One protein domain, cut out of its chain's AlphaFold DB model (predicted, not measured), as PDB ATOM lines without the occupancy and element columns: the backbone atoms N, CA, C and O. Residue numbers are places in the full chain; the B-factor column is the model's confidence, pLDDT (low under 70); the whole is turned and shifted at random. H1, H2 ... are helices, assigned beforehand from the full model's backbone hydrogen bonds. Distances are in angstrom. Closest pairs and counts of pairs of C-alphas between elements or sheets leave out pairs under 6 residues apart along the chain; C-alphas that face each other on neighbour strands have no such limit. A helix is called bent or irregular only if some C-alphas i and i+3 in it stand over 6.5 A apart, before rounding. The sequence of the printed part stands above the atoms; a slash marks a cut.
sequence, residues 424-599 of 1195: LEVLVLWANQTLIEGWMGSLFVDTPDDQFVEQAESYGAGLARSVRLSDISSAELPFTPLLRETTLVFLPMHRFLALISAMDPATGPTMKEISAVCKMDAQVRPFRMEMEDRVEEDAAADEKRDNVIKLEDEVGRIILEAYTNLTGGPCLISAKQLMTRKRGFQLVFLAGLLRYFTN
ATOM      1  N   LEU A 424     -41.751  32.822  49.747       87.39
ATOM      2  CA  LEU A 424     -41.958  31.955  48.581       87.39
ATOM      3  C   LEU A 424     -41.225  30.607  48.704       87.39
ATOM      4  O   LEU A 424     -41.728  29.600  48.216       87.39
ATOM      5  N   GLU A 425     -40.075  30.571  49.380       87.63
ATOM      6  CA  GLU A 425     -39.344  29.334  49.678       87.63
ATOM      7  C   GLU A 425     -40.111  28.504  50.704       87.63
ATOM      8  O   GLU A 425     -40.330  27.322  50.469       87.63
ATOM      9  N   VAL A 426     -40.633  29.127  51.769       85.89
ATOM     10  CA  VAL A 426     -41.508  28.457  52.752       85.89
ATOM     11  C   VAL A 426     -42.778  27.905  52.085       85.89
ATOM     12  O   VAL A 426     -43.210  26.797  52.401       85.89
ATOM     13  N   LEU A 427     -43.353  28.633  51.121       89.41
ATOM     14  CA  LEU A 427     -44.511  28.183  50.342       89.41
ATOM     15  C   LEU A 427     -44.203  26.954  49.472       89.41
ATOM     16  O   LEU A 427     -44.975  25.995  49.463       89.41
ATOM     17  N   VAL A 428     -43.088  26.977  48.738       89.38
ATOM     18  CA  VAL A 428     -42.667  25.860  47.877       89.38
ATOM     19  C   VAL A 428     -42.205  24.663  48.712       89.38
ATOM     20  O   VAL A 428     -42.520  23.529  48.360       89.38
ATOM     21  N   LEU A 429     -41.545  24.896  49.850       87.95
ATOM     22  CA  LEU A 429     -41.189  23.867  50.826       87.95
ATOM     23  C   LEU A 429     -42.444  23.162  51.354       87.95
ATOM     24  O   LEU A 429     -42.504  21.940  51.301       87.95
ATOM     25  N   TRP A 430     -43.472  23.911  51.774       89.47
ATOM     26  CA  TRP A 430     -44.757  23.344  52.203       89.47
ATOM     27  C   TRP A 430     -45.452  22.541  51.094       89.47
ATOM     28  O   TRP A 430     -45.957  21.448  51.359       89.47
ATOM     29  N   ALA A 431     -45.468  23.045  49.855       88.45
ATOM     30  CA  ALA A 431     -46.095  22.356  48.726       88.45
ATOM     31  C   ALA A 431     -45.361  21.048  48.373       88.45
ATOM     32  O   ALA A 431     -45.998  20.017  48.158       88.45
ATOM     33  N   ASN A 432     -44.023  21.069  48.386       89.17
ATOM     34  CA  ASN A 432     -43.191  19.878  48.228       89.17
ATOM     35  C   ASN A 432     -43.410  18.884  49.377       89.17
ATOM     36  O   ASN A 432     -43.666  17.713  49.113       89.17
ATOM     37  N   GLN A 433     -43.374  19.343  50.634       86.17
ATOM     38  CA  GLN A 433     -43.570  18.498  51.815       86.17
ATOM     39  C   GLN A 433     -44.935  17.805  51.793       86.17
ATOM     40  O   GLN A 433     -45.015  16.588  51.922       86.17
ATOM     41  N   THR A 434     -46.005  18.571  51.569       84.72
ATOM     42  CA  THR A 434     -47.386  18.066  51.574       84.72
ATOM     43  C   THR A 434     -47.621  17.029  50.470       84.72
ATOM     44  O   THR A 434     -48.393  16.095  50.671       84.72
ATOM     45  N   LEU A 435     -46.947  17.161  49.323       86.60
ATOM     46  CA  LEU A 435     -47.042  16.199  48.224       86.60
ATOM     47  C   LEU A 435     -46.175  14.945  48.456       86.60
ATOM     48  O   LEU A 435     -46.664  13.836  48.262       86.60
ATOM     49  N   ILE A 436     -44.918  15.110  48.884       85.42
ATOM     50  CA  ILE A 436     -43.929  14.023  49.041       85.42
ATOM     51  C   ILE A 436     -44.191  13.165  50.284       85.42
ATOM     52  O   ILE A 436     -44.106  11.941  50.214       85.42
ATOM     53  N   GLU A 437     -44.542  13.787  51.409       82.47
ATOM     54  CA  GLU A 437     -44.895  13.072  52.646       82.47
ATOM     55  C   GLU A 437     -46.364  12.593  52.622       82.47
ATOM     56  O   GLU A 437     -46.821  11.892  53.527       82.47
ATOM     57  N   GLY A 438     -47.104  12.947  51.562       78.08
ATOM     58  CA  GLY A 438     -48.460  12.495  51.271       78.08
ATOM     59  C   GLY A 438     -48.529  11.094  50.645       78.08
ATOM     60  O   GLY A 438     -47.553  10.533  50.152       78.08
ATOM     61  N   TRP A 439     -49.736  10.527  50.614       81.10
ATOM     62  CA  TRP A 439     -50.006   9.134  50.219       81.10
ATOM     63  C   TRP A 439     -49.685   8.776  48.752       81.10
ATOM     64  O   TRP A 439     -49.645   7.594  48.411       81.10
ATOM     65  N   MET A 440     -49.430   9.768  47.892       82.86
ATOM     66  CA  MET A 440     -48.984   9.597  46.499       82.86
ATOM     67  C   MET A 440     -47.513   9.984  46.279       82.86
ATOM     68  O   MET A 440     -47.028   9.862  45.159       82.86
ATOM     69  N   GLY A 441     -46.797  10.472  47.299       80.28
ATOM     70  CA  GLY A 441     -45.524  11.181  47.123       80.28
ATOM     71  C   GLY A 441     -44.438  10.396  46.387       80.28
ATOM     72  O   GLY A 441     -43.679  10.974  45.613       80.28
ATOM     73  N   SER A 442     -44.433   9.068  46.534       80.38
ATOM     74  CA  SER A 442     -43.529   8.166  45.807       80.38
ATOM     75  C   SER A 442     -43.670   8.190  44.273       80.38
ATOM     76  O   SER A 442     -42.718   7.824  43.596       80.38
ATOM     77  N   LEU A 443     -44.795   8.668  43.723       82.23
ATOM     78  CA  LEU A 443     -45.000   8.875  42.276       82.23
ATOM     79  C   LEU A 443     -44.418  10.200  41.756       82.23
ATOM     80  O   LEU A 443     -44.400  10.435  40.552       82.23
ATOM     81  N   PHE A 444     -44.005  11.102  42.651       82.36
ATOM     82  CA  PHE A 444     -43.553  12.457  42.312       82.36
ATOM     83  C   PHE A 444     -42.042  12.658  42.467       82.36
ATOM     84  O   PHE A 444     -41.542  13.751  42.204       82.36
ATOM     85  N   VAL A 445     -41.328  11.603  42.862       75.19
ATOM     86  CA  VAL A 445     -39.866  11.528  42.905       75.19
ATOM     87  C   VAL A 445     -39.402  10.724  41.690       75.19
ATOM     88  O   VAL A 445     -39.991   9.687  41.383       75.19
ATOM     89  N   ASP A 446     -38.405  11.242  40.971       69.27
ATOM     90  CA  ASP A 446     -37.692  10.649  39.818       69.27
ATOM     91  C   ASP A 446     -38.532  10.099  38.644       69.27
ATOM     92  O   ASP A 446     -37.989   9.568  37.675       69.27
ATOM     93  N   THR A 447     -39.853  10.260  38.682       74.71
ATOM     94  CA  THR A 447     -40.784   9.695  37.701       74.71
ATOM     95  C   THR A 447     -41.087  10.719  36.598       74.71
ATOM     96  O   THR A 447     -41.670  11.769  36.891       74.71
ATOM     97  N   PRO A 448     -40.718  10.459  35.327       78.63
ATOM     98  CA  PRO A 448     -41.068  11.334  34.211       78.63
ATOM     99  C   PRO A 448     -42.559  11.219  33.870       78.63
ATOM    100  O   PRO A 448     -43.153  10.154  34.031       78.63
ATOM    101  N   ASP A 449     -43.154  12.298  33.353       77.66
ATOM    102  CA  ASP A 449     -44.596  12.403  33.066       77.66
ATOM    103  C   ASP A 449     -45.159  11.231  32.226       77.66
ATOM    104  O   ASP A 449     -46.281  10.786  32.475       77.66
ATOM    105  N   ASP A 450     -44.372  10.694  31.285       75.44
ATOM    106  CA  ASP A 450     -44.752   9.545  30.449       75.44
ATOM    107  C   ASP A 450     -44.971   8.270  31.287       75.44
ATOM    108  O   ASP A 450     -45.965   7.565  31.119       75.44
ATOM    109  N   GLN A 451     -44.074   8.003  32.246       79.44
ATOM    110  CA  GLN A 451     -44.179   6.868  33.170       79.44
ATOM    111  C   GLN A 451     -45.162   7.144  34.309       79.44
ATOM    112  O   GLN A 451     -45.789   6.212  34.812       79.44
ATOM    113  N   PHE A 452     -45.335   8.411  34.705       84.40
ATOM    114  CA  PHE A 452     -46.302   8.804  35.732       84.40
ATOM    115  C   PHE A 452     -47.710   8.317  35.381       84.40
ATOM    116  O   PHE A 452     -48.431   7.854  36.257       84.40
ATOM    117  N   VAL A 453     -48.095   8.374  34.102       82.74
ATOM    118  CA  VAL A 453     -49.389   7.874  33.620       82.74
ATOM    119  C   VAL A 453     -49.558   6.371  33.867       82.74
ATOM    120  O   VAL A 453     -50.570   5.963  34.437       82.74
ATOM    121  N   GLU A 454     -48.579   5.554  33.471       80.94
ATOM    122  CA  GLU A 454     -48.627   4.094  33.640       80.94
ATOM    123  C   GLU A 454     -48.621   3.707  35.126       80.94
ATOM    124  O   GLU A 454     -49.430   2.893  35.578       80.94
ATOM    125  N   GLN A 455     -47.753   4.351  35.912       81.45
ATOM    126  CA  GLN A 455     -47.674   4.126  37.352       81.45
ATOM    127  C   GLN A 455     -48.968   4.550  38.062       81.45
ATOM    128  O   GLN A 455     -49.479   3.784  38.878       81.45
ATOM    129  N   ALA A 456     -49.548   5.706  37.718       79.63
ATOM    130  CA  ALA A 456     -50.801   6.213  38.284       79.63
ATOM    131  C   ALA A 456     -51.999   5.288  38.026       79.63
ATOM    132  O   ALA A 456     -52.840   5.120  38.909       79.63
ATOM    133  N   GLU A 457     -52.078   4.664  36.848       77.37
ATOM    134  CA  GLU A 457     -53.123   3.677  36.543       77.37
ATOM    135  C   GLU A 457     -52.928   2.353  37.305       77.37
ATOM    136  O   GLU A 457     -53.904   1.654  37.577       77.37
ATOM    137  N   SER A 458     -51.695   2.047  37.731       77.22
ATOM    138  CA  SER A 458     -51.362   0.887  38.574       77.22
ATOM    139  C   SER A 458     -51.406   1.141  40.095       77.22
ATOM    140  O   SER A 458     -51.317   0.189  40.875       77.22
ATOM    141  N   TYR A 459     -51.522   2.400  40.543       73.57
ATOM    142  CA  TYR A 459     -51.246   2.793  41.933       73.57
ATOM    143  C   TYR A 459     -52.360   2.399  42.919       73.57
ATOM    144  O   TYR A 459     -53.227   3.189  43.296       73.57
ATOM    145  N   GLY A 460     -52.321   1.146  43.372       63.30
ATOM    146  CA  GLY A 460     -53.144   0.658  44.476       63.30
ATOM    147  C   GLY A 460     -52.702   1.230  45.830       63.30
ATOM    148  O   GLY A 460     -51.512   1.298  46.131       63.30
ATOM    149  N   ALA A 461     -53.666   1.554  46.698       58.29
ATOM    150  CA  ALA A 461     -53.442   2.239  47.983       58.29
ATOM    151  C   ALA A 461     -52.524   1.507  48.996       58.29
ATOM    152  O   ALA A 461     -52.170   2.077  50.023       58.29
ATOM    153  N   GLY A 462     -52.126   0.258  48.725       56.78
ATOM    154  CA  GLY A 462     -51.162  -0.502  49.528       56.78
ATOM    155  C   GLY A 462     -49.683  -0.289  49.166       56.78
ATOM    156  O   GLY A 462     -48.825  -0.847  49.843       56.78
ATOM    157  N   LEU A 463     -49.363   0.482  48.116       57.45
ATOM    158  CA  LEU A 463     -47.983   0.699  47.640       57.45
ATOM    159  C   LEU A 463     -47.298   1.960  48.198       57.45
ATOM    160  O   LEU A 463     -46.140   2.217  47.867       57.45
ATOM    161  N   ALA A 464     -47.973   2.721  49.063       58.58
ATOM    162  CA  ALA A 464     -47.488   3.991  49.599       58.58
ATOM    163  C   ALA A 464     -46.245   3.833  50.502       58.58
ATOM    164  O   ALA A 464     -46.335   3.724  51.727       58.58
ATOM    165  N   ARG A 465     -45.053   3.868  49.892       62.82
ATOM    166  CA  ARG A 465     -43.792   4.088  50.609       62.82
ATOM    167  C   ARG A 465     -43.763   5.530  51.110       62.82
ATOM    168  O   ARG A 465     -43.772   6.457  50.307       62.82
ATOM    169  N   SER A 466     -43.698   5.713  52.428       65.09
ATOM    170  CA  SER A 466     -43.446   7.028  53.025       65.09
ATOM    171  C   SER A 466     -42.023   7.470  52.676       65.09
ATOM    172  O   SER A 466     -41.054   6.869  53.140       65.09
ATOM    173  N   VAL A 467     -41.917   8.496  51.833       74.91
ATOM    174  CA  VAL A 467     -40.667   9.196  51.519       74.91
ATOM    175  C   VAL A 467     -40.618  10.460  52.373       74.91
ATOM    176  O   VAL A 467     -41.652  11.091  52.593       74.91
ATOM    177  N   ARG A 468     -39.441  10.828  52.885       76.32
ATOM    178  CA  ARG A 468     -39.254  12.080  53.632       76.32
ATOM    179  C   ARG A 468     -38.663  13.146  52.731       76.32
ATOM    180  O   ARG A 468     -37.808  12.854  51.897       76.32
ATOM    181  N   LEU A 469     -39.049  14.398  52.960       76.82
ATOM    182  CA  LEU A 469     -38.513  15.525  52.193       76.82
ATOM    183  C   LEU A 469     -36.988  15.698  52.356       76.82
ATOM    184  O   LEU A 469     -36.335  16.246  51.474       76.82
ATOM    185  N   SER A 470     -36.420  15.212  53.464       76.69
ATOM    186  CA  SER A 470     -34.979  15.229  53.757       76.69
ATOM    187  C   SER A 470     -34.121  14.365  52.832       76.69
ATOM    188  O   SER A 470     -32.904  14.544  52.812       76.69
ATOM    189  N   ASP A 471     -34.730  13.424  52.108       78.73
ATOM    190  CA  ASP A 471     -34.022  12.304  51.481       78.73
ATOM    191  C   ASP A 471     -33.869  12.486  49.951       78.73
ATOM    192  O   ASP A 471     -33.313  11.621  49.279       78.73
ATOM    193  N   ILE A 472     -34.355  13.610  49.406       78.64
ATOM    194  CA  ILE A 472     -34.424  13.947  47.971       78.64
ATOM    195  C   ILE A 472     -33.627  15.238  47.721       78.64
ATOM    196  O   ILE A 472     -33.618  16.127  48.579       78.64
ATOM    197  N   SER A 473     -32.973  15.403  46.563       81.05
ATOM    198  CA  SER A 473     -32.266  16.659  46.289       81.05
ATOM    199  C   SER A 473     -33.244  17.802  46.000       81.05
ATOM    200  O   SER A 473     -34.317  17.620  45.422       81.05
ATOM    201  N   SER A 474     -32.855  19.033  46.346       76.41
ATOM    202  CA  SER A 474     -33.703  20.215  46.138       76.41
ATOM    203  C   SER A 474     -34.078  20.460  44.669       76.41
ATOM    204  O   SER A 474     -35.087  21.119  44.411       76.41
ATOM    205  N   ALA A 475     -33.303  19.922  43.720       74.19
ATOM    206  CA  ALA A 475     -33.526  20.045  42.282       74.19
ATOM    207  C   ALA A 475     -34.617  19.102  41.740       74.19
ATOM    208  O   ALA A 475     -35.285  19.469  40.772       74.19
ATOM    209  N   GLU A 476     -34.814  17.935  42.361       78.87
ATOM    210  CA  GLU A 476     -35.838  16.948  41.976       78.87
ATOM    211  C   GLU A 476     -37.233  17.299  42.523       78.87
ATOM    212  O   GLU A 476     -38.243  16.854  41.977       78.87
ATOM    213  N   LEU A 477     -37.316  18.128  43.575       84.01
ATOM    214  CA  LEU A 477     -38.582  18.411  44.262       84.01
ATOM    215  C   LEU A 477     -39.643  19.042  43.326       84.01
ATOM    216  O   LEU A 477     -39.354  20.047  42.659       84.01
ATOM    217  N   PRO A 478     -40.902  18.547  43.324       85.40
ATOM    218  CA  PRO A 478     -41.899  18.860  42.301       85.40
ATOM    219  C   PRO A 478     -42.138  20.341  42.002       85.40
ATOM    220  O   PRO A 478     -42.313  20.681  40.832       85.40
ATOM    221  N   PHE A 479     -42.154  21.206  43.020       90.05
ATOM    222  CA  PHE A 479     -42.474  22.635  42.919       90.05
ATOM    223  C   PHE A 479     -41.246  23.566  42.908       90.05
ATOM    224  O   PHE A 479     -41.418  24.769  42.694       90.05
ATOM    225  N   THR A 480     -40.010  23.059  43.054       87.66
ATOM    226  CA  THR A 480     -38.782  23.886  42.988       87.66
ATOM    227  C   THR A 480     -38.676  24.782  41.740       87.66
ATOM    228  O   THR A 480     -38.175  25.903  41.876       87.66
ATOM    229  N   PRO A 481     -39.172  24.408  40.537       87.41
ATOM    230  CA  PRO A 481     -39.185  25.314  39.386       87.41
ATOM    231  C   PRO A 481     -39.832  26.688  39.641       87.41
ATOM    232  O   PRO A 481     -39.438  27.654  38.995       87.41
ATOM    233  N   LEU A 482     -40.749  26.814  40.611       88.14
ATOM    234  CA  LEU A 482     -41.372  28.087  41.006       88.14
ATOM    235  C   LEU A 482     -40.437  29.040  41.773       88.14
ATOM    236  O   LEU A 482     -40.750  30.224  41.912       88.14
ATOM    237  N   LEU A 483     -39.289  28.566  42.265       86.81
ATOM    238  CA  LEU A 483     -38.276  29.414  42.905       86.81
ATOM    239  C   LEU A 483     -37.337  30.083  41.893       86.81
ATOM    240  O   LEU A 483     -36.714  31.087  42.225       86.81
ATOM    241  N   ARG A 484     -37.287  29.597  40.645       81.60
ATOM    242  CA  ARG A 484     -36.530  30.237  39.558       81.60
ATOM    243  C   ARG A 484     -37.136  31.605  39.235       81.60
ATOM    244  O   ARG A 484     -38.353  31.743  39.189       81.60
ATOM    245  N   GLU A 485     -36.307  32.603  38.944       75.86
ATOM    246  CA  GLU A 485     -36.755  33.978  38.647       75.86
ATOM    247  C   GLU A 485     -37.356  34.159  37.233       75.86
ATOM    248  O   GLU A 485     -37.475  35.276  36.727       75.86
ATOM    249  N   THR A 486     -37.758  33.074  36.564       78.64
ATOM    250  CA  THR A 486     -38.385  33.137  35.241       78.64
ATOM    251  C   THR A 486     -39.832  33.623  35.348       78.64
ATOM    252  O   THR A 486     -40.583  33.236  36.241       78.64
ATOM    253  N   THR A 487     -40.269  34.474  34.415       79.89
ATOM    254  CA  THR A 487     -41.657  34.977  34.387       79.89
ATOM    255  C   THR A 487     -42.677  33.877  34.106       79.89
ATOM    256  O   THR A 487     -43.827  33.977  34.531       79.89
ATOM    257  N   LEU A 488     -42.248  32.832  33.398       83.61
ATOM    258  CA  LEU A 488     -43.024  31.673  32.975       83.61
ATOM    259  C   LEU A 488     -42.384  30.417  33.577       83.61
ATOM    260  O   LEU A 488     -41.154  30.311  33.634       83.61
ATOM    261  N   VAL A 489     -43.210  29.488  34.056       84.45
ATOM    262  CA  VAL A 489     -42.781  28.199  34.610       84.45
ATOM    263  C   VAL A 489     -43.710  27.107  34.078       84.45
ATOM    264  O   VAL A 489     -44.894  27.029  34.412       84.45
ATOM    265  N   PHE A 490     -43.154  26.227  33.248       84.72
ATOM    266  CA  PHE A 490     -43.849  25.088  32.646       84.72
ATOM    267  C   PHE A 490     -43.966  23.907  33.619       84.72
ATOM    268  O   PHE A 490     -43.549  22.788  33.329       84.72
ATOM    269  N   LEU A 491     -44.520  24.164  34.804       87.33
ATOM    270  CA  LEU A 491     -44.803  23.122  35.783       87.33
ATOM    271  C   LEU A 491     -45.910  22.182  35.253       87.33
ATOM    272  O   LEU A 491     -46.918  22.689  34.742       87.33
ATOM    273  N   PRO A 492     -45.768  20.848  35.395       90.11
ATOM    274  CA  PRO A 492     -46.835  19.904  35.083       90.11
ATOM    275  C   PRO A 492     -48.090  20.154  35.927       90.11
ATOM    276  O   PRO A 492     -48.045  20.108  37.157       90.11
ATOM    277  N   MET A 493     -49.226  20.410  35.277       90.34
ATOM    278  CA  MET A 493     -50.454  20.846  35.960       90.34
ATOM    279  C   MET A 493     -51.047  19.785  36.893       90.34
ATOM    280  O   MET A 493     -51.626  20.120  37.928       90.34
ATOM    281  N   HIS A 494     -50.846  18.502  36.580       90.37
ATOM    282  CA  HIS A 494     -51.302  17.388  37.412       90.37
ATOM    283  C   HIS A 494     -50.715  17.432  38.843       90.37
ATOM    284  O   HIS A 494     -51.335  16.920  39.772       90.37
ATOM    285  N   ARG A 495     -49.568  18.105  39.057       90.97
ATOM    286  CA  ARG A 495     -48.949  18.293  40.385       90.97
ATOM    287  C   ARG A 495     -49.804  19.161  41.314       90.97
ATOM    288  O   ARG A 495     -49.832  18.912  42.514       90.97
ATOM    289  N   PHE A 496     -50.557  20.130  40.779       91.56
ATOM    290  CA  PHE A 496     -51.505  20.924  41.575       91.56
ATOM    291  C   PHE A 496     -52.705  20.088  42.036       91.56
ATOM    292  O   PHE A 496     -53.106  20.185  43.193       91.56
ATOM    293  N   LEU A 497     -53.243  19.230  41.163       91.46
ATOM    294  CA  LEU A 497     -54.316  18.294  41.517       91.46
ATOM    295  C   LEU A 497     -53.843  17.270  42.554       91.46
ATOM    296  O   LEU A 497     -54.540  17.015  43.532       91.46
ATOM    297  N   ALA A 498     -52.632  16.740  42.388       89.55
ATOM    298  CA  ALA A 498     -52.038  15.826  43.353       89.55
ATOM    299  C   ALA A 498     -51.782  16.492  44.716       89.55
ATOM    300  O   ALA A 498     -52.030  15.870  45.743       89.55
ATOM    301  N   LEU A 499     -51.385  17.771  44.755       90.05
ATOM    302  CA  LEU A 499     -51.301  18.530  46.008       90.05
ATOM    303  C   LEU A 499     -52.680  18.680  46.676       90.05
ATOM    304  O   LEU A 499     -52.794  18.449  47.875       90.05
ATOM    305  N   ILE A 500     -53.738  18.988  45.917       89.55
ATOM    306  CA  ILE A 500     -55.120  19.057  46.435       89.55
ATOM    307  C   ILE A 500     -55.564  17.695  47.005       89.55
ATOM    308  O   ILE A 500     -56.106  17.637  48.105       89.55
ATOM    309  N   SER A 501     -55.274  16.594  46.305       88.53
ATOM    310  CA  SER A 501     -55.623  15.223  46.721       88.53
ATOM    311  C   SER A 501     -54.724  14.672  47.849       88.53
ATOM    312  O   SER A 501     -55.122  13.788  48.609       88.53
ATOM    313  N   ALA A 502     -53.531  15.243  48.049       85.77
ATOM    314  CA  ALA A 502     -52.719  15.037  49.250       85.77
ATOM    315  C   ALA A 502     -53.215  15.875  50.449       85.77
ATOM    316  O   ALA A 502     -53.101  15.436  51.592       85.77
ATOM    317  N   MET A 503     -53.795  17.060  50.206       83.16
ATOM    318  CA  MET A 503     -54.371  17.931  51.241       83.16
ATOM    319  C   MET A 503     -55.716  17.438  51.795       83.16
ATOM    320  O   MET A 503     -56.005  17.712  52.965       83.16
ATOM    321  N   ASP A 504     -56.527  16.763  50.975       82.11
ATOM    322  CA  ASP A 504     -57.699  15.983  51.394       82.11
ATOM    323  C   ASP A 504     -57.972  14.822  50.405       82.11
ATOM    324  O   ASP A 504     -58.508  15.061  49.320       82.11
ATOM    325  N   PRO A 505     -57.673  13.558  50.765       79.86
ATOM    326  CA  PRO A 505     -57.943  12.397  49.912       79.86
ATOM    327  C   PRO A 505     -59.432  12.016  49.809       79.86
ATOM    328  O   PRO A 505     -59.768  11.096  49.065       79.86
ATOM    329  N   ALA A 506     -60.328  12.657  50.571       78.32
ATOM    330  CA  ALA A 506     -61.761  12.360  50.586       78.32
ATOM    331  C   ALA A 506     -62.619  13.352  49.777       78.32
ATOM    332  O   ALA A 506     -63.784  13.047  49.504       78.32
ATOM    333  N   THR A 507     -62.074  14.518  49.405       79.24
ATOM    334  CA  THR A 507     -62.728  15.504  48.514       79.24
ATOM    335  C   THR A 507     -61.858  15.971  47.345       79.24
ATOM    336  O   THR A 507     -62.381  16.555  46.395       79.24
ATOM    337  N   GLY A 508     -60.547  15.715  47.389       79.21
ATOM    338  CA  GLY A 508     -59.624  16.014  46.302       79.21
ATOM    339  C   GLY A 508     -59.790  15.096  45.081       79.21
ATOM    340  O   GLY A 508     -60.489  14.082  45.142       79.21
ATOM    341  N   PRO A 509     -59.146  15.453  43.956       86.35
ATOM    342  CA  PRO A 509     -59.322  14.773  42.679       86.35
ATOM    343  C   PRO A 509     -58.832  13.323  42.717       86.35
ATOM    344  O   PRO A 509     -57.829  12.998  43.365       86.35
ATOM    345  N   THR A 510     -59.527  12.447  41.992       86.62
ATOM    346  CA  THR A 510     -59.186  11.022  41.924       86.62
ATOM    347  C   THR A 510     -57.934  10.785  41.081       86.62
ATOM    348  O   THR A 510     -57.594  11.576  40.198       86.62
ATOM    349  N   MET A 511     -57.263   9.643  41.273       86.13
ATOM    350  CA  MET A 511     -56.070   9.312  40.479       86.13
ATOM    351  C   MET A 511     -56.352   9.241  38.965       86.13
ATOM    352  O   MET A 511     -55.453   9.480  38.163       86.13
ATOM    353  N   LYS A 512     -57.612   8.992  38.567       86.30
ATOM    354  CA  LYS A 512     -58.058   9.031  37.166       86.30
ATOM    355  C   LYS A 512     -58.164  10.455  36.618       86.30
ATOM    356  O   LYS A 512     -57.829  10.672  35.461       86.30
ATOM    357  N   GLU A 513     -58.588  11.427  37.426       87.43
ATOM    358  CA  GLU A 513     -58.550  12.846  37.039       87.43
ATOM    359  C   GLU A 513     -57.107  13.360  36.975       87.43
ATOM    360  O   GLU A 513     -56.746  14.059  36.030       87.43
ATOM    361  N   ILE A 514     -56.259  12.967  37.933       89.26
ATOM    362  CA  ILE A 514     -54.836  13.334  37.960       89.26
ATOM    363  C   ILE A 514     -54.109  12.771  36.724       89.26
ATOM    364  O   ILE A 514     -53.374  13.511  36.066       89.26
ATOM    365  N   SER A 515     -54.338  11.505  36.348       87.80
ATOM    366  CA  SER A 515     -53.729  10.915  35.146       87.80
ATOM    367  C   SER A 515     -54.336  11.447  33.841       87.80
ATOM    368  O   SER A 515     -53.594  11.680  32.886       87.80
ATOM    369  N   ALA A 516     -55.643  11.736  33.790       89.33
ATOM    370  CA  ALA A 516     -56.274  12.389  32.639       89.33
ATOM    371  C   ALA A 516     -55.722  13.805  32.405       89.33
ATOM    372  O   ALA A 516     -55.374  14.154  31.277       89.33
ATOM    373  N   VAL A 517     -55.568  14.606  33.464       89.91
ATOM    374  CA  VAL A 517     -54.950  15.935  33.365       89.91
ATOM    375  C   VAL A 517     -53.451  15.844  33.086       89.91
ATOM    376  O   VAL A 517     -52.941  16.705  32.378       89.91
ATOM    377  N   CYS A 518     -52.746  14.791  33.521       90.59
ATOM    378  CA  CYS A 518     -51.381  14.543  33.050       90.59
ATOM    379  C   CYS A 518     -51.348  14.337  31.524       90.59
ATOM    380  O   CYS A 518     -50.620  15.051  30.840       90.59
ATOM    381  N   LYS A 519     -52.203  13.459  30.975       88.58
ATOM    382  CA  LYS A 519     -52.303  13.212  29.522       88.58
ATOM    383  C   LYS A 519     -52.637  14.481  28.726       88.58
ATOM    384  O   LYS A 519     -52.026  14.718  27.688       88.58
ATOM    385  N   MET A 520     -53.574  15.305  29.201       89.10
ATOM    386  CA  MET A 520     -53.944  16.563  28.531       89.10
ATOM    387  C   MET A 520     -52.850  17.635  28.651       89.10
ATOM    388  O   MET A 520     -52.497  18.271  27.661       89.10
ATOM    389  N   ASP A 521     -52.262  17.814  29.836       89.44
ATOM    390  CA  ASP A 521     -51.193  18.792  30.053       89.44
ATOM    391  C   ASP A 521     -49.904  18.419  29.304       89.44
ATOM    392  O   ASP A 521     -49.245  19.306  28.772       89.44
ATOM    393  N   ALA A 522     -49.571  17.130  29.192       86.72
ATOM    394  CA  ALA A 522     -48.433  16.648  28.409       86.72
ATOM    395  C   ALA A 522     -48.582  16.926  26.900       86.72
ATOM    396  O   ALA A 522     -47.580  17.150  26.225       86.72
ATOM    397  N   GLN A 523     -49.812  16.978  26.372       84.38
ATOM    398  CA  GLN A 523     -50.077  17.421  24.996       84.38
ATOM    399  C   GLN A 523     -49.997  18.949  24.863       84.38
ATOM    400  O   GLN A 523     -49.385  19.457  23.927       84.38
ATOM    401  N   VAL A 524     -50.582  19.693  25.807       83.87
ATOM    402  CA  VAL A 524     -50.619  21.168  25.796       83.87
ATOM    403  C   VAL A 524     -49.232  21.794  25.961       83.87
ATOM    404  O   VAL A 524     -48.886  22.731  25.245       83.87
ATOM    405  N   ARG A 525     -48.431  21.304  26.912       84.41
ATOM    406  CA  ARG A 525     -47.170  21.933  27.337       84.41
ATOM    407  C   ARG A 525     -46.134  22.127  26.215       84.41
ATOM    408  O   ARG A 525     -45.633  23.247  26.128       84.41
ATOM    409  N   PRO A 526     -45.815  21.140  25.348       82.86
ATOM    410  CA  PRO A 526     -44.857  21.347  24.259       82.86
ATOM    411  C   PRO A 526     -45.362  22.353  23.219       82.86
ATOM    412  O   PRO A 526     -44.598  23.232  22.829       82.86
ATOM    413  N   PHE A 527     -46.643  22.307  22.831       80.13
ATOM    414  CA  PHE A 527     -47.208  23.321  21.929       80.13
ATOM    415  C   PHE A 527     -47.232  24.708  22.569       80.13
ATOM    416  O   PHE A 527     -47.024  25.701  21.881       80.13
ATOM    417  N   ARG A 528     -47.442  24.804  23.888       80.29
ATOM    418  CA  ARG A 528     -47.421  26.092  24.582       80.29
ATOM    419  C   ARG A 528     -46.012  26.684  24.694       80.29
ATOM    420  O   ARG A 528     -45.873  27.896  24.581       80.29
ATOM    421  N   MET A 529     -44.984  25.850  24.850       81.15
ATOM    422  CA  MET A 529     -43.585  26.275  24.707       81.15
ATOM    423  C   MET A 529     -43.313  26.752  23.271       81.15
ATOM    424  O   MET A 529     -42.849  27.869  23.079       81.15
ATOM    425  N   GLU A 530     -43.716  25.977  22.259       79.98
ATOM    426  CA  GLU A 530     -43.576  26.345  20.841       79.98
ATOM    427  C   GLU A 530     -44.311  27.656  20.482       79.98
ATOM    428  O   GLU A 530     -43.803  28.445  19.688       79.98
ATOM    429  N   MET A 531     -45.468  27.930  21.094       75.24
ATOM    430  CA  MET A 531     -46.215  29.188  20.947       75.24
ATOM    431  C   MET A 531     -45.572  30.391  21.649       75.24
ATOM    432  O   MET A 531     -45.867  31.521  21.267       75.24
ATOM    433  N   GLU A 532     -44.755  30.183  22.683       73.19
ATOM    434  CA  GLU A 532     -44.069  31.268  23.401       73.19
ATOM    435  C   GLU A 532     -42.643  31.507  22.867       73.19
ATOM    436  O   GLU A 532     -42.145  32.628  22.970       73.19
ATOM    437  N   ASP A 533     -42.039  30.512  22.202       74.26
ATOM    438  CA  ASP A 533     -40.781  30.642  21.449       74.26
ATOM    439  C   ASP A 533     -40.977  31.208  20.021       74.26
ATOM    440  O   ASP A 533     -40.074  31.860  19.489       74.26
ATOM    441  N   ARG A 534     -42.131  30.982  19.366       67.60
ATOM    442  CA  ARG A 534     -42.397  31.463  17.992       67.60
ATOM    443  C   ARG A 534     -43.178  32.776  17.956       67.60
ATOM    444  O   ARG A 534     -44.379  32.814  18.207       67.60
ATOM    445  N   VAL A 535     -42.494  33.833  17.520       59.21
ATOM    446  CA  VAL A 535     -43.038  35.198  17.365       59.21
ATOM    447  C   VAL A 535     -43.881  35.378  16.086       59.21
ATOM    448  O   VAL A 535     -44.623  36.349  15.978       59.21
ATOM    449  N   GLU A 536     -43.784  34.473  15.108       57.69
ATOM    450  CA  GLU A 536     -44.330  34.686  13.757       57.69
ATOM    451  C   GLU A 536     -45.797  34.218  13.582       57.69
ATOM    452  O   GLU A 536     -46.233  33.172  14.080       57.69
ATOM    453  N   GLU A 537     -46.581  35.020  12.853       56.85
ATOM    454  CA  GLU A 537     -48.024  34.834  12.623       56.85
ATOM    455  C   GLU A 537     -48.315  33.874  11.455       56.85
ATOM    456  O   GLU A 537     -48.915  34.228  10.442       56.85
ATOM    457  N   ASP A 538     -47.889  32.621  11.605       59.42
ATOM    458  CA  ASP A 538     -48.173  31.560  10.636       59.42
ATOM    459  C   ASP A 538     -49.659  31.145  10.728       59.42
ATOM    460  O   ASP A 538     -50.064  30.476  11.680       59.42
ATOM    461  N   ALA A 539     -50.496  31.523   9.753       58.77
ATOM    462  CA  ALA A 539     -51.952  31.285   9.795       58.77
ATOM    463  C   ALA A 539     -52.342  29.787   9.844       58.77
ATOM    464  O   ALA A 539     -53.424  29.420  10.299       58.77
ATOM    465  N   ALA A 540     -51.444  28.890   9.423       56.18
ATOM    466  CA  ALA A 540     -51.617  27.441   9.567       56.18
ATOM    467  C   ALA A 540     -51.453  26.940  11.020       56.18
ATOM    468  O   ALA A 540     -51.758  25.782  11.315       56.18
ATOM    469  N   ALA A 541     -50.972  27.784  11.939       61.81
ATOM    470  CA  ALA A 541     -50.910  27.476  13.363       61.81
ATOM    471  C   ALA A 541     -52.254  27.701  14.077       61.81
ATOM    472  O   ALA A 541     -52.450  27.138  15.152       61.81
ATOM    473  N   ASP A 542     -53.183  28.479  13.515       69.37
ATOM    474  CA  ASP A 542     -54.343  28.982  14.263       69.37
ATOM    475  C   ASP A 542     -55.332  27.887  14.682       69.37
ATOM    476  O   ASP A 542     -55.758  27.876  15.832       69.37
ATOM    477  N   GLU A 543     -55.599  26.877  13.846       75.71
ATOM    478  CA  GLU A 543     -56.424  25.724  14.255       75.71
ATOM    479  C   GLU A 543     -55.774  24.925  15.406       75.71
ATOM    480  O   GLU A 543     -56.459  24.430  16.307       75.71
ATOM    481  N   LYS A 544     -54.436  24.834  15.429       76.62
ATOM    482  CA  LYS A 544     -53.702  24.207  16.538       76.62
ATOM    483  C   LYS A 544     -53.747  25.077  17.792       76.62
ATOM    484  O   LYS A 544     -54.022  24.542  18.863       76.62
ATOM    485  N   ARG A 545     -53.536  26.394  17.664       77.83
ATOM    486  CA  ARG A 545     -53.649  27.377  18.758       77.83
ATOM    487  C   ARG A 545     -55.032  27.294  19.407       77.83
ATOM    488  O   ARG A 545     -55.117  27.128  20.619       77.83
ATOM    489  N   ASP A 546     -56.100  27.290  18.614       82.66
ATOM    490  CA  ASP A 546     -57.484  27.152  19.081       82.66
ATOM    491  C   ASP A 546     -57.722  25.856  19.867       82.66
ATOM    492  O   ASP A 546     -58.392  25.856  20.901       82.66
ATOM    493  N   ASN A 547     -57.185  24.731  19.392       83.55
ATOM    494  CA  ASN A 547     -57.347  23.442  20.061       83.55
ATOM    495  C   ASN A 547     -56.488  23.329  21.334       83.55
ATOM    496  O   ASN A 547     -56.956  22.778  22.331       83.55
ATOM    497  N   VAL A 548     -55.294  23.931  21.356       82.90
ATOM    498  CA  VAL A 548     -54.476  24.080  22.572       82.90
ATOM    499  C   VAL A 548     -55.176  24.979  23.593       82.90
ATOM    500  O   VAL A 548     -55.253  24.601  24.755       82.90
ATOM    501  N   ILE A 549     -55.770  26.105  23.182       85.02
ATOM    502  CA  ILE A 549     -56.509  27.016  24.075       85.02
ATOM    503  C   ILE A 549     -57.746  26.334  24.684       85.02
ATOM    504  O   ILE A 549     -58.024  26.528  25.866       85.02
ATOM    505  N   LYS A 550     -58.462  25.488  23.927       86.50
ATOM    506  CA  LYS A 550     -59.579  24.675  24.456       86.50
ATOM    507  C   LYS A 550     -59.102  23.673  25.515       86.50
ATOM    508  O   LYS A 550     -59.724  23.562  26.568       86.50
ATOM    509  N   LEU A 551     -57.992  22.972  25.262       87.49
ATOM    510  CA  LEU A 551     -57.387  22.048  26.230       87.49
ATOM    511  C   LEU A 551     -56.796  22.782  27.448       87.49
ATOM    512  O   LEU A 551     -56.847  22.258  28.559       87.49
ATOM    513  N   GLU A 552     -56.275  23.999  27.271       88.52
ATOM    514  CA  GLU A 552     -55.842  24.860  28.373       88.52
ATOM    515  C   GLU A 552     -57.017  25.277  29.259       88.52
ATOM    516  O   GLU A 552     -56.958  25.060  30.467       88.52
ATOM    517  N   ASP A 553     -58.086  25.841  28.685       88.06
ATOM    518  CA  ASP A 553     -59.286  26.224  29.439       88.06
ATOM    519  C   ASP A 553     -59.869  25.024  30.202       88.06
ATOM    520  O   ASP A 553     -60.265  25.180  31.356       88.06
ATOM    521  N   GLU A 554     -59.865  23.826  29.607       90.04
ATOM    522  CA  GLU A 554     -60.358  22.598  30.239       90.04
ATOM    523  C   GLU A 554     -59.468  22.128  31.403       90.04
ATOM    524  O   GLU A 554     -59.961  21.907  32.512       90.04
ATOM    525  N   VAL A 555     -58.147  22.040  31.210       90.55
ATOM    526  CA  VAL A 555     -57.203  21.691  32.288       90.55
ATOM    527  C   VAL A 555     -57.258  22.728  33.417       90.55
ATOM    528  O   VAL A 555     -57.335  22.364  34.591       90.55
ATOM    529  N   GLY A 556     -57.294  24.020  33.079       89.86
ATOM    530  CA  GLY A 556     -57.438  25.110  34.044       89.86
ATOM    531  C   GLY A 556     -58.768  25.065  34.803       89.86
ATOM    532  O   GLY A 556     -58.793  25.340  36.003       89.86
ATOM    533  N   ARG A 557     -59.862  24.676  34.134       90.39
ATOM    534  CA  ARG A 557     -61.179  24.472  34.750       90.39
ATOM    535  C   ARG A 557     -61.146  23.333  35.763       90.39
ATOM    536  O   ARG A 557     -61.546  23.563  36.897       90.39
ATOM    537  N   ILE A 558     -60.612  22.162  35.408       91.54
ATOM    538  CA  ILE A 558     -60.546  20.995  36.311       91.54
ATOM    539  C   ILE A 558     -59.746  21.319  37.586       91.54
ATOM    540  O   ILE A 558     -60.167  20.975  38.689       91.54
ATOM    541  N   ILE A 559     -58.629  22.047  37.468       91.30
ATOM    542  CA  ILE A 559     -57.813  22.470  38.623       91.30
ATOM    543  C   ILE A 559     -58.571  23.440  39.539       91.30
ATOM    544  O   ILE A 559     -58.447  23.368  40.763       91.30
ATOM    545  N   LEU A 560     -59.372  24.340  38.967       90.53
ATOM    546  CA  LEU A 560     -60.160  25.313  39.726       90.53
ATOM    547  C   LEU A 560     -61.444  24.731  40.312       90.53
ATOM    548  O   LEU A 560     -61.873  25.166  41.381       90.53
ATOM    549  N   GLU A 561     -62.023  23.733  39.656       90.00
ATOM    550  CA  GLU A 561     -63.127  22.929  40.168       90.00
ATOM    551  C   GLU A 561     -62.646  22.114  41.377       90.00
ATOM    552  O   GLU A 561     -63.225  22.225  42.454       90.00
ATOM    553  N   ALA A 562     -61.489  21.449  41.277       89.58
ATOM    554  CA  ALA A 562     -60.831  20.788  42.408       89.58
ATOM    555  C   ALA A 562     -60.470  21.763  43.553       89.58
ATOM    556  O   ALA A 562     -60.708  21.454  44.722       89.58
ATOM    557  N   TYR A 563     -59.958  22.963  43.243       89.84
ATOM    558  CA  TYR A 563     -59.712  24.012  44.244       89.84
ATOM    559  C   TYR A 563     -61.014  24.452  44.933       89.84
ATOM    560  O   TYR A 563     -61.051  24.604  46.153       89.84
ATOM    561  N   THR A 564     -62.088  24.669  44.173       88.50
ATOM    562  CA  THR A 564     -63.372  25.158  44.702       88.50
ATOM    563  C   THR A 564     -64.092  24.074  45.505       88.50
ATOM    564  O   THR A 564     -64.679  24.385  46.537       88.50
ATOM    565  N   ASN A 565     -63.971  22.804  45.114       85.83
ATOM    566  CA  ASN A 565     -64.495  21.661  45.863       85.83
ATOM    567  C   ASN A 565     -63.785  21.499  47.218       85.83
ATOM    568  O   ASN A 565     -64.455  21.380  48.244       85.83
ATOM    569  N   LEU A 566     -62.448  21.585  47.245       84.61
ATOM    570  CA  LEU A 566     -61.662  21.551  48.485       84.61
ATOM    571  C   LEU A 566     -61.966  22.762  49.387       84.61
ATOM    572  O   LEU A 566     -62.264  22.624  50.576       84.61
ATOM    573  N   THR A 567     -61.866  23.974  48.834       82.75
ATOM    574  CA  THR A 567     -61.935  25.212  49.629       82.75
ATOM    575  C   THR A 567     -63.358  25.655  49.965       82.75
ATOM    576  O   THR A 567     -63.566  26.347  50.960       82.75
ATOM    577  N   GLY A 568     -64.354  25.250  49.175       79.73
ATOM    578  CA  GLY A 568     -65.734  25.736  49.255       79.73
ATOM    579  C   GLY A 568     -65.925  27.180  48.773       79.73
ATOM    580  O   GLY A 568     -66.960  27.773  49.072       79.73
ATOM    581  N   GLY A 569     -64.947  27.767  48.074       81.09
ATOM    582  CA  GLY A 569     -65.000  29.153  47.610       81.09
ATOM    583  C   GLY A 569     -64.284  29.374  46.273       81.09
ATOM    584  O   GLY A 569     -63.525  28.512  45.828       81.09
ATOM    585  N   PRO A 570     -64.506  30.526  45.617       83.43
ATOM    586  CA  PRO A 570     -63.836  30.849  44.364       83.43
ATOM    587  C   PRO A 570     -62.326  31.004  44.580       83.43
ATOM    588  O   PRO A 570     -61.877  31.590  45.569       83.43
ATOM    589  N   CYS A 571     -61.528  30.523  43.629       85.18
ATOM    590  CA  CYS A 571     -60.094  30.798  43.626       85.18
ATOM    591  C   CYS A 571     -59.812  32.280  43.332       85.18
ATOM    592  O   CYS A 571     -60.574  32.951  42.637       85.18
ATOM    593  N   LEU A 572     -58.658  32.773  43.788       85.18
ATOM    594  CA  LEU A 572     -58.160  34.123  43.486       85.18
ATOM    595  C   LEU A 572     -57.723  34.303  42.015       85.18
ATOM    596  O   LEU A 572     -57.259  35.377  41.638       85.18
ATOM    597  N   ILE A 573     -57.809  33.245  41.201       88.89
ATOM    598  CA  ILE A 573     -57.228  33.144  39.861       88.89
ATOM    599  C   ILE A 573     -58.220  32.442  38.931       88.89
ATOM    600  O   ILE A 573     -58.793  31.415  39.288       88.89
ATOM    601  N   SER A 574     -58.407  32.980  37.727       90.25
ATOM    602  CA  SER A 574     -59.199  32.349  36.660       90.25
ATOM    603  C   SER A 574     -58.407  31.283  35.890       90.25
ATOM    604  O   SER A 574     -57.176  31.320  35.865       90.25
ATOM    605  N   ALA A 575     -59.103  30.367  35.199       88.97
ATOM    606  CA  ALA A 575     -58.470  29.282  34.429       88.97
ATOM    607  C   ALA A 575     -57.418  29.837  33.462       88.97
ATOM    608  O   ALA A 575     -56.250  29.458  33.502       88.97
ATOM    609  N   LYS A 576     -57.815  30.860  32.699       87.38
ATOM    610  CA  LYS A 576     -56.969  31.582  31.745       87.38
ATOM    611  C   LYS A 576     -55.709  32.159  32.396       87.38
ATOM    612  O   LYS A 576     -54.632  32.039  31.826       87.38
ATOM    613  N   GLN A 577     -55.802  32.736  33.599       88.71
ATOM    614  CA  GLN A 577     -54.630  33.254  34.318       88.71
ATOM    615  C   GLN A 577     -53.672  32.136  34.748       88.71
ATOM    616  O   GLN A 577     -52.479  32.245  34.466       88.71
ATOM    617  N   LEU A 578     -54.165  31.056  35.364       89.38
ATOM    618  CA  LEU A 578     -53.326  29.915  35.763       89.38
ATOM    619  C   LEU A 578     -52.619  29.286  34.547       89.38
ATOM    620  O   LEU A 578     -51.420  29.003  34.588       89.38
ATOM    621  N   MET A 579     -53.351  29.151  33.440       90.02
ATOM    622  CA  MET A 579     -52.870  28.508  32.218       90.02
ATOM    623  C   MET A 579     -51.967  29.394  31.354       90.02
ATOM    624  O   MET A 579     -51.217  28.850  30.551       90.02
ATOM    625  N   THR A 580     -51.862  30.706  31.625       85.38
ATOM    626  CA  THR A 580     -50.761  31.540  31.083       85.38
ATOM    627  C   THR A 580     -49.358  31.123  31.555       85.38
ATOM    628  O   THR A 580     -48.393  31.802  31.224       85.38
ATOM    629  N   ARG A 581     -49.232  30.081  32.395       86.10
ATOM    630  CA  ARG A 581     -47.978  29.552  32.977       86.10
ATOM    631  C   ARG A 581     -47.116  30.578  33.725       86.10
ATOM    632  O   ARG A 581     -45.984  30.278  34.100       86.10
ATOM    633  N   LYS A 582     -47.639  31.778  33.995       87.38
ATOM    634  CA  LYS A 582     -46.906  32.831  34.701       87.38
ATOM    635  C   LYS A 582     -46.638  32.419  36.142       87.38
ATOM    636  O   LYS A 582     -47.569  32.137  36.902       87.38
ATOM    637  N   ARG A 583     -45.360  32.474  36.527       88.40
ATOM    638  CA  ARG A 583     -44.843  32.111  37.855       88.40
ATOM    639  C   ARG A 583     -45.666  32.729  38.986       88.40
ATOM    640  O   ARG A 583     -46.052  32.032  39.917       88.40
ATOM    641  N   GLY A 584     -45.975  34.024  38.880       89.12
ATOM    642  CA  GLY A 584     -46.764  34.747  39.877       89.12
ATOM    643  C   GLY A 584     -48.154  34.148  40.106       89.12
ATOM    644  O   GLY A 584     -48.536  33.939  41.253       89.12
ATOM    645  N   PHE A 585     -48.895  33.791  39.051       91.01
ATOM    646  CA  PHE A 585     -50.208  33.155  39.216       91.01
ATOM    647  C   PHE A 585     -50.084  31.743  39.809       91.01
ATOM    648  O   PHE A 585     -50.822  31.403  40.728       91.01
ATOM    649  N   GLN A 586     -49.106  30.942  39.379       91.80
ATOM    650  CA  GLN A 586     -48.860  29.623  39.980       91.80
ATOM    651  C   GLN A 586     -48.502  29.717  41.481       91.80
ATOM    652  O   GLN A 586     -48.996  28.926  42.285       91.80
ATOM    653  N   LEU A 587     -47.723  30.728  41.884       91.99
ATOM    654  CA  LEU A 587     -47.431  31.017  43.291       91.99
ATOM    655  C   LEU A 587     -48.669  31.495  44.067       91.99
ATOM    656  O   LEU A 587     -48.873  31.055  45.196       91.99
ATOM    657  N   VAL A 588     -49.526  32.349  43.491       91.19
ATOM    658  CA  VAL A 588     -50.772  32.789  44.157       91.19
ATOM    659  C   VAL A 588     -51.748  31.618  44.324       91.19
ATOM    660  O   VAL A 588     -52.447  31.559  45.332       91.19
ATOM    661  N   PHE A 589     -51.751  30.645  43.405       92.66
ATOM    662  CA  PHE A 589     -52.552  29.424  43.532       92.66
ATOM    663  C   PHE A 589     -52.082  28.567  44.717       92.66
ATOM    664  O   PHE A 589     -52.889  28.218  45.582       92.66
ATOM    665  N   LEU A 590     -50.770  28.303  44.818       92.02
ATOM    666  CA  LEU A 590     -50.195  27.627  45.989       92.02
ATOM    667  C   LEU A 590     -50.474  28.397  47.282       92.02
ATOM    668  O   LEU A 590     -50.831  27.788  48.286       92.02
ATOM    669  N   ALA A 591     -50.337  29.723  47.274       90.26
ATOM    670  CA  ALA A 591     -50.580  30.534  48.459       90.26
ATOM    671  C   ALA A 591     -52.061  30.535  48.875       90.26
ATOM    672  O   ALA A 591     -52.349  30.557  50.069       90.26
ATOM    673  N   GLY A 592     -52.995  30.439  47.923       87.80
ATOM    674  CA  GLY A 592     -54.415  30.192  48.185       87.80
ATOM    675  C   GLY A 592     -54.664  28.833  48.848       87.80
ATOM    676  O   GLY A 592     -55.380  28.759  49.848       87.80
ATOM    677  N   LEU A 593     -54.000  27.772  48.375       88.86
ATOM    678  CA  LEU A 593     -54.065  26.448  49.002       88.86
ATOM    679  C   LEU A 593     -53.439  26.437  50.408       88.86
ATOM    680  O   LEU A 593     -54.062  25.928  51.337       88.86
ATOM    681  N   LEU A 594     -52.274  27.066  50.613       87.38
ATOM    682  CA  LEU A 594     -51.674  27.236  51.946       87.38
ATOM    683  C   LEU A 594     -52.582  28.076  52.864       87.38
ATOM    684  O   LEU A 594     -52.708  27.793  54.058       87.38
ATOM    685  N   ARG A 595     -53.263  29.091  52.326       84.58
ATOM    686  CA  ARG A 595     -54.230  29.904  53.073       84.58
ATOM    687  C   ARG A 595     -55.457  29.095  53.492       84.58
ATOM    688  O   ARG A 595     -55.916  29.259  54.617       84.58
ATOM    689  N   TYR A 596     -55.951  28.189  52.647       84.32
ATOM    690  CA  TYR A 596     -56.992  27.237  53.038       84.32
ATOM    691  C   TYR A 596     -56.482  26.224  54.074       84.32
ATOM    692  O   TYR A 596     -57.130  26.031  55.098       84.32
ATOM    693  N   PHE A 597     -55.294  25.640  53.863       80.96
ATOM    694  CA  PHE A 597     -54.661  24.687  54.785       80.96
ATOM    695  C   PHE A 597     -54.608  25.237  56.217       80.96
ATOM    696  O   PHE A 597     -54.932  24.524  57.169       80.96
ATOM    697  N   THR A 598     -54.209  26.509  56.343       78.64
ATOM    698  CA  THR A 598     -53.966  27.232  57.605       78.64
ATOM    699  C   THR A 598     -55.171  28.007  58.148       78.64
ATOM    700  O   THR A 598     -55.106  28.499  59.278       78.64
ATOM    701  N   ASN A 599     -56.278  28.106  57.399       71.69
ATOM    702  CA  ASN A 599     -57.506  28.753  57.862       71.69
ATOM    703  C   ASN A 599     -58.157  27.951  59.001       71.69
ATOM    704  O   ASN A 599     -58.395  26.751  58.904       71.69
TER     705      ASN A 599
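AT A GLANCE: This is residues 424 to 599 of the 1195 residues of an uncharacterized protein of Trypanosoma brucei brucei (strain 927/4 GUTat10.1) (UniProt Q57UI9). Four helices or arms make a compact bundle, with short H4 in the core and H5a, H6 and H8 round it; H1 crosses H4, and H2 packs on H5a. H5 bends, and residues 533 to 540, between and including the ends of H5b and H6, stick out. The printed part has 176 residues with eight named helices, H1 to H8 in order, and no named strand: all helix. The radius of gyration of the C-alphas is 16.0 A, the spans 50 by 34 by 30 A.

HOW THE PARTS SIT: H1, residues 424 to 436, touches H4, residues 494 to 503, about perpendicular at 78 degrees; their closest C-alphas, of Leu 435 and Leu 499, are 5.3 A apart. H5, residues 511 to 533, was assigned as one helix by its hydrogen bonds but is bent, with C-alphas 523 and 526 6.6 A apart; its arms are H5a, residues 511 to 523, and H5b, residues 526 to 533. H2, residues 449 to 458, touches H5a, closest at C-alphas Val 453 and Ser 515, 5.5 A. H4 and H5a form a helical hairpin at a shallow tilt of 23 degrees, closest at C-alphas His 494 and Cys 518, 5.2 A. H6, residues 539 to 567, only just irregular with C-alphas 540 and 543 6.9 A apart, touches H7, residues 575 to 579, closest at C-alphas Gly 556 and Ala 575, 4.3 A. H3, residues 480 to 483, only just touches H8, residues 583 to 598, with 3 pairs of C-alphas within 8 A, closest Leu 482 and Arg 583, 6.2 A. Every O i to N i+4 pair is within hydrogen-bond range in H1, H4, H5a, H5b, H7 and H8, against 5 of 6 in H2 and 23 of 25 in H6; H3 is too short for one.

IN THESE COORDINATES: H1 begins at C-alpha 424 (-41.958, 31.955, 48.581). H6 is 41.5 A long, H8 22.3 A; H8 ends at C-alpha 598 (-53.966, 27.232, 57.605).

THE WHOLE: The C-alphas farthest apart, of Gly 462 and Glu 537, are 51.2 A apart. The printed part has no cut; the links H1 to H2 and H2 to H3 are long. pLDDT is under 70 at residues 446, 460 to 466 and 534 to 542.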